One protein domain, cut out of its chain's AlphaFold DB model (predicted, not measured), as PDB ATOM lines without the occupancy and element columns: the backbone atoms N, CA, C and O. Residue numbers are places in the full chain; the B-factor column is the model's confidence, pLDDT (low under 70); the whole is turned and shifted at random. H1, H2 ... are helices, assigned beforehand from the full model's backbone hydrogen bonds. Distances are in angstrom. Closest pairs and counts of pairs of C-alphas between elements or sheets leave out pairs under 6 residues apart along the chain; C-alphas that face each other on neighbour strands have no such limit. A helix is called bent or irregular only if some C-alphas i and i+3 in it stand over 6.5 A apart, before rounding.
ATOM      1  N   ALA A   2      30.607 102.178 137.692       53.81
ATOM      2  CA  ALA A   2      32.058 102.247 137.962       53.81
ATOM      3  C   ALA A   2      32.991 101.484 136.979       53.81
ATOM      4  O   ALA A   2      34.209 101.546 137.115       53.81
ATOM      5  N   SER A   3      32.469 100.757 135.983       56.72
ATOM      6  CA  SER A   3      33.279  99.870 135.116       56.72
ATOM      7  C   SER A   3      33.978 100.572 133.938       56.72
ATOM      8  O   SER A   3      34.951 100.050 133.382       56.72
ATOM      9  N   VAL A   4      33.518 101.767 133.554       62.28
ATOM     10  CA  VAL A   4      34.022 102.482 132.367       62.28
ATOM     11  C   VAL A   4      35.380 103.150 132.634       62.28
ATOM     12  O   VAL A   4      36.234 103.172 131.749       62.28
ATOM     13  N   SER A   5      35.631 103.639 133.853       63.25
ATOM     14  CA  SER A   5      36.913 104.267 134.222       63.25
ATOM     15  C   SER A   5      38.062 103.252 134.314       63.25
ATOM     16  O   SER A   5      39.163 103.520 133.834       63.25
ATOM     17  N   SER A   6      37.797 102.049 134.838       67.00
ATOM     18  CA  SER A   6      38.775 100.951 134.914       67.00
ATOM     19  C   SER A   6      39.246 100.493 133.529       67.00
ATOM     20  O   SER A   6      40.437 100.266 133.304       67.00
ATOM     21  N   SER A   7      38.322 100.421 132.569       71.50
ATOM     22  CA  SER A   7      38.623 100.006 131.195       71.50
ATOM     23  C   SER A   7      39.514 101.024 130.472       71.50
ATOM     24  O   SER A   7      40.469 100.637 129.801       71.50
ATOM     25  N   LYS A   8      39.264 102.327 130.674       76.25
ATOM     26  CA  LYS A   8      40.116 103.408 130.149       76.25
ATOM     27  C   LYS A   8      41.533 103.351 130.731       76.25
ATOM     28  O   LYS A   8      42.499 103.398 129.977       76.25
ATOM     29  N   SER A   9      41.659 103.131 132.041       81.50
ATOM     30  CA  SER A   9      42.961 102.978 132.710       81.50
ATOM     31  C   SER A   9      43.770 101.784 132.174       81.50
ATOM     32  O   SER A   9      44.969 101.908 131.914       81.50
ATOM     33  N   ARG A  10      43.117 100.640 131.918       85.81
ATOM     34  CA  ARG A  10      43.771  99.462 131.316       85.81
ATOM     35  C   ARG A  10      44.247  99.717 129.887       85.81
ATOM     36  O   ARG A  10      45.348  99.304 129.531       85.81
ATOM     37  N   LEU A  11      43.440 100.400 129.076       87.31
ATOM     38  CA  LEU A  11      43.807 100.748 127.701       87.31
ATOM     39  C   LEU A  11      44.987 101.719 127.658       87.31
ATOM     40  O   LEU A  11      45.911 101.517 126.875       87.31
ATOM     41  N   GLU A  12      45.001 102.730 128.526       87.00
ATOM     42  CA  GLU A  12      46.133 103.651 128.634       87.00
ATOM     43  C   GLU A  12      47.417 102.941 129.059       87.00
ATOM     44  O   GLU A  12      48.482 103.205 128.495       87.00
ATOM     45  N   HIS A  13      47.325 102.018 130.020       86.38
ATOM     46  CA  HIS A  13      48.460 101.195 130.421       86.38
ATOM     47  C   HIS A  13      48.986 100.380 129.238       86.38
ATOM     48  O   HIS A  13      50.183 100.399 128.952       86.38
ATOM     49  N   ARG A  14      48.084  99.740 128.485       84.81
ATOM     50  CA  ARG A  14      48.456  98.934 127.320       84.81
ATOM     51  C   ARG A  14      49.070  99.767 126.197       84.81
ATOM     52  O   ARG A  14      50.040  99.340 125.586       84.81
ATOM     53  N   LEU A  15      48.557 100.972 125.957       92.69
ATOM     54  CA  LEU A  15      49.131 101.923 125.001       92.69
ATOM     55  C   LEU A  15      50.550 102.343 125.392       92.69
ATOM     56  O   LEU A  15      51.415 102.459 124.523       92.69
ATOM     57  N   ARG A  16      50.813 102.561 126.686       91.56
ATOM     58  CA  ARG A  16      52.165 102.879 127.171       91.56
ATOM     59  C   ARG A  16      53.111 101.689 127.043       91.56
ATOM     60  O   ARG A  16      54.250 101.896 126.638       91.56
ATOM     61  N   GLU A  17      52.656 100.475 127.352       87.75
ATOM     62  CA  GLU A  17      53.435  99.249 127.122       87.75
ATOM     63  C   GLU A  17      53.791  99.096 125.640       87.75
ATOM     64  O   GLU A  17      54.968  99.001 125.308       87.75
ATOM     65  N   LEU A  18      52.802  99.198 124.748       89.56
ATOM     66  CA  LEU A  18      53.012  99.080 123.303       89.56
ATOM     67  C   LEU A  18      53.967 100.145 122.756       89.56
ATOM     68  O   LEU A  18      54.792  99.848 121.895       89.56
ATOM     69  N   ARG A  19      53.898 101.386 123.255       90.62
ATOM     70  CA  ARG A  19      54.859 102.433 122.873       90.62
ATOM     71  C   ARG A  19      56.283 102.053 123.272       90.62
ATOM     72  O   ARG A  19      57.164 102.105 122.417       90.62
ATOM     73  N   LYS A  20      56.490 101.602 124.512       92.06
ATOM     74  CA  LYS A  20      57.808 101.152 124.994       92.06
ATOM     75  C   LYS A  20      58.333  99.964 124.187       92.06
ATOM     76  O   LYS A  20      59.491  99.963 123.784       92.06
ATOM     77  N   GLU A  21      57.480  98.984 123.901       84.56
ATOM     78  CA  GLU A  21      57.832  97.838 123.057       84.56
ATOM     79  C   GLU A  21      58.222  98.288 121.642       84.56
ATOM     80  O   GLU A  21      59.240  97.851 121.109       84.56
ATOM     81  N   SER A  22      57.477  99.226 121.050       90.31
ATOM     82  CA  SER A  22      57.774  99.739 119.709       90.31
ATOM     83  C   SER A  22      59.108 100.490 119.631       90.31
ATOM     84  O   SER A  22      59.810 100.406 118.620       90.31
ATOM     85  N   GLU A  23      59.485 101.206 120.693       92.38
ATOM     86  CA  GLU A  23      60.773 101.895 120.789       92.38
ATOM     87  C   GLU A  23      61.926 100.892 120.879       92.38
ATOM     88  O   GLU A  23      62.886 101.001 120.115       92.38
ATOM     89  N   LEU A  24      61.786  99.861 121.718       88.75
ATOM     90  CA  LEU A  24      62.767  98.779 121.836       88.75
ATOM     91  C   LEU A  24      62.963  98.040 120.505       88.75
ATOM     92  O   LEU A  24      64.096  97.808 120.087       88.75
ATOM     93  N   VAL A  25      61.876  97.736 119.792       89.75
ATOM     94  CA  VAL A  25      61.945  97.089 118.471       89.75
ATOM     95  C   VAL A  25      62.654  97.984 117.449       89.75
ATOM     96  O   VAL A  25      63.451  97.499 116.648       89.75
ATOM     97  N   ARG A  26      62.424  99.304 117.472       88.44
ATOM     98  CA  ARG A  26      63.136 100.240 116.583       88.44
ATOM     99  C   ARG A  26      64.633 100.296 116.873       88.44
ATOM    100  O   ARG A  26      65.414 100.431 115.929       88.44
ATOM    101  N   GLU A  27      65.039 100.222 118.139       89.56
ATOM    102  CA  GLU A  27      66.454 100.113 118.508       89.56
ATOM    103  C   GLU A  27      67.066  98.820 117.968       89.56
ATOM    104  O   GLU A  27      68.102  98.880 117.306       89.56
ATOM    105  N   ASP A  28      66.392  97.687 118.167       87.50
ATOM    106  CA  ASP A  28      66.850  96.373 117.703       87.50
ATOM    107  C   ASP A  28      66.951  96.303 116.165       87.50
ATOM    108  O   ASP A  28      67.911  95.766 115.614       87.50
ATOM    109  N   ILE A  29      66.022  96.925 115.430       87.44
ATOM    110  CA  ILE A  29      66.111  97.029 113.963       87.44
ATOM    111  C   ILE A  29      67.314  97.884 113.543       87.44
ATOM    112  O   ILE A  29      67.978  97.585 112.548       87.44
ATOM    113  N   ARG A  30      67.622  98.962 114.276       88.38
ATOM    114  CA  ARG A  30      68.793  99.801 113.975       88.38
ATOM    115  C   ARG A  30      70.098  99.068 114.249       88.38
ATOM    116  O   ARG A  30      71.027  99.228 113.460       88.38
ATOM    117  N   THR A  31      70.192  98.310 115.340       85.56
ATOM    118  CA  THR A  31      71.390  97.518 115.652       85.56
ATOM    119  C   THR A  31      71.569  96.409 114.625       85.56
ATOM    120  O   THR A  31      72.642  96.315 114.030       85.56
ATOM    121  N   LEU A  32      70.505  95.671 114.297       84.31
ATOM    122  CA  LEU A  32      70.544  94.639 113.265       84.31
ATOM    123  C   LEU A  32      70.909  95.223 111.894       84.31
ATOM    124  O   LEU A  32      71.739  94.672 111.184       84.31
ATOM    125  N   GLY A  33      70.374  96.396 111.547       84.19
ATOM    126  CA  GLY A  33      70.717  97.096 110.310       84.19
ATOM    127  C   GLY A  33      72.174  97.568 110.228       84.19
ATOM    128  O   GLY A  33      72.674  97.762 109.119       84.19
ATOM    129  N   ARG A  34      72.865  97.762 111.360       82.62
ATOM    130  CA  ARG A  34      74.316  98.019 111.389       82.62
ATOM    131  C   ARG A  34      75.097  96.724 111.184       82.62
ATOM    132  O   ARG A  34      75.957  96.688 110.312       82.62
ATOM    133  N   VAL A  35      74.717  95.661 111.889       82.81
ATOM    134  CA  VAL A  35      75.376  94.349 111.790       82.81
ATOM    135  C   VAL A  35      75.217  93.733 110.396       82.81
ATOM    136  O   VAL A  35      76.174  93.228 109.834       82.81
ATOM    137  N   VAL A  36      74.051  93.862 109.755       82.00
ATOM    138  CA  VAL A  36      73.853  93.398 108.367       82.00
ATOM    139  C   VAL A  36      74.758  94.138 107.374       82.00
ATOM    140  O   VAL A  36      75.170  93.554 106.374       82.00
ATOM    141  N   ARG A  37      75.084  95.415 107.622       78.88
ATOM    142  CA  ARG A  37      76.037  96.156 106.775       78.88
ATOM    143  C   ARG A  37      77.479  95.729 107.021       78.88
ATOM    144  O   ARG A  37      78.256  95.703 106.073       78.88
ATOM    145  N   ASN A  38      77.810  95.383 108.258       76.69
ATOM    146  CA  ASN A  38      79.135  94.944 108.667       76.69
ATOM    147  C   ASN A  38      79.124  93.425 108.851       76.69
ATOM    148  O   ASN A  38      79.023  92.927 109.969       76.69
ATOM    149  N   ARG A  39      79.207  92.677 107.743       64.81
ATOM    150  CA  ARG A  39      79.072  91.208 107.733       64.81
ATOM    151  C   ARG A  39      80.027  90.490 108.701       64.81
ATOM    152  O   ARG A  39      79.691  89.419 109.187       64.81
ATOM    153  N   GLU A  40      81.176  91.089 109.006       67.44
ATOM    154  CA  GLU A  40      82.177  90.582 109.958       67.44
ATOM    155  C   GLU A  40      81.735  90.686 111.435       67.44
ATOM    156  O   GLU A  40      82.267  89.992 112.295       67.44
ATOM    157  N   GLU A  41      80.725  91.507 111.750       61.53
ATOM    158  CA  GLU A  41      80.164  91.656 113.101       61.53
ATOM    159  C   GLU A  41      79.011  90.675 113.391       61.53
ATOM    160  O   GLU A  41      78.505  90.653 114.516       61.53
ATOM    161  N   LEU A  42      78.593  89.847 112.419       61.78
ATOM    162  CA  LEU A  42      77.509  88.866 112.606       61.78
ATOM    163  C   LEU A  42      77.813  87.869 113.733       61.78
ATOM    164  O   LEU A  42      76.916  87.523 114.500       61.78
ATOM    165  N   ASP A  43      79.074  87.469 113.883       67.75
ATOM    166  CA  ASP A  43      79.487  86.517 114.922       67.75
ATOM    167  C   ASP A  43      79.506  87.149 116.327       67.75
ATOM    168  O   ASP A  43      79.567  86.447 117.336       67.75
ATOM    169  N   ARG A  44      79.415  88.486 116.419       66.19
ATOM    170  CA  ARG A  44      79.420  89.260 117.673       66.19
ATOM    171  C   ARG A  44      78.119  90.027 117.890       66.19
ATOM    172  O   ARG A  44      78.125  91.122 118.454       66.19
ATOM    173  N   LEU A  45      76.994  89.456 117.457       63.94
ATOM    174  CA  LEU A  45      75.679  90.067 117.626       63.94
ATOM    175  C   LEU A  45      75.409  90.405 119.108       63.94
ATOM    176  O   LEU A  45      75.340  89.502 119.951       63.94
ATOM    177  N   PRO A  46      75.212  91.692 119.459       67.62
ATOM    178  CA  PRO A  46      74.740  92.047 120.787       67.62
ATOM    179  C   PRO A  46      73.345  91.446 120.996       67.62
ATOM    180  O   PRO A  46      72.487  91.517 120.114       67.62
ATOM    181  N   LYS A  47      73.109  90.849 122.171       71.56
ATOM    182  CA  LYS A  47      71.813  90.241 122.516       71.56
ATOM    183  C   LYS A  47      70.702  91.286 122.380       71.56
ATOM    184  O   LYS A  47      70.732  92.309 123.067       71.56
ATOM    185  N   LEU A  48      69.735  91.006 121.507       68.19
ATOM    186  CA  LEU A  48      68.583  91.873 121.256       68.19
ATOM    187  C   LEU A  48      67.808  92.103 122.555       68.19
ATOM    188  O   LEU A  48      67.563  91.168 123.325       68.19
ATOM    189  N   LYS A  49      67.447  93.359 122.824       68.88
ATOM    190  CA  LYS A  49      66.808  93.729 124.094       68.88
ATOM    191  C   LYS A  49      65.344  93.286 124.133       68.88
ATOM    192  O   LYS A  49      64.846  92.964 125.212       68.88
ATOM    193  N   SER A  50      64.676  93.231 122.978       62.34
ATOM    194  CA  SER A  50      63.273  92.808 122.850       62.34
ATOM    195  C   SER A  50      63.030  91.366 123.300       62.34
ATOM    196  O   SER A  50      62.005  91.094 123.920       62.34
ATOM    197  N   GLY A  51      63.995  90.461 123.098       61.25
ATOM    198  CA  GLY A  51      63.863  89.050 123.480       61.25
ATOM    199  C   GLY A  51      63.741  88.806 124.988       61.25
ATOM    200  O   GLY A  51      63.277  87.748 125.398       61.25
ATOM    201  N   LYS A  52      64.106  89.783 125.831       60.25
ATOM    202  CA  LYS A  52      63.983  89.672 127.296       60.25
ATOM    203  C   LYS A  52      62.580  89.975 127.831       60.25
ATOM    204  O   LYS A  52      62.316  89.690 128.993       60.25
ATOM    205  N   TYR A  53      61.694  90.566 127.029       54.19
ATOM    206  CA  TYR A  53      60.352  90.969 127.479       54.19
ATOM    207  C   TYR A  53      59.240  89.987 127.078       54.19
ATOM    208  O   TYR A  53      58.114  90.114 127.558       54.19
ATOM    209  N   THR A  54      59.539  88.989 126.242       55.16
ATOM    210  CA  THR A  54      58.537  88.069 125.678       55.16
ATOM    211  C   THR A  54      58.125  86.927 126.621       55.16
ATOM    212  O   THR A  54      57.118  86.276 126.374       55.16
ATOM    213  N   GLU A  55      58.806  86.713 127.750       53.84
ATOM    214  CA  GLU A  55      58.458  85.654 128.719       53.84
ATOM    215  C   GLU A  55      57.367  86.044 129.732       53.84
ATOM    216  O   GLU A  55      57.276  85.462 130.809       53.84
TER     217      GLU A  55
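This is residues 2 to 55 of the 169 residues of an uncharacterized protein of Verrucomicrobia bacterium ADurb.Bin345 (UniProt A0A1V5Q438). This is a long hook: one long helix, H1, makes the shaft and the longest axis, and at its far end a short turn of helix, H2, makes a corner, from which residues 45 to 55 fold back beside the later half of H1. The first part of the shaft, residues 2 to 20, sticks out free. The printed part has 54 residues, with two named helices in the order H1, H2 and no named strand; the class is all helix. The whole is extended, with a radius of gyration of the C-alphas of 16.9 A, and spans 59 by 19 by 8 A.

Find C-alpha 3 at (33.279, 99.870, 135.116); from there H1, residues 3 to 37, runs 51.4 A to C-alpha 37 at (76.037, 96.156, 106.775). Go past Asn 38 to H2, residues 39 to 44, which ends with C-alpha 44 at (79.420, 89.260, 117.673). H2 is irregular, but only just: C-alphas 40 and 43 are 7.0 A apart.

Look at the tight link of one residue, where H1 and H2 only just touch, only at the corner, with 3 pairs of C-alphas within 8 A. H1 takes part with residues 35 to 36 alone; the closest C-alphas, those of Val 35 and Glu 41, are 5.6 A apart. The two helices run opposite ways at a steep tilt of 58 degrees, though the line of H2 is a rough one. In H1, 30 of 31 O i to N i+4 pairs are within hydrogen-bond range; in H2, 0 of 2 are, beside 2 of 3 O i to N i+3 pairs.

The C-alphas of Ala 2 and Glu 40, the two farthest apart, are 58.6 A from each other. The printed part has no cut and no long link between its helices. Check the B-factor column: the mean pLDDT of the printed part is 76.5, and residues 2 to 6, 39 to 46 and 48 to 55 are under 70.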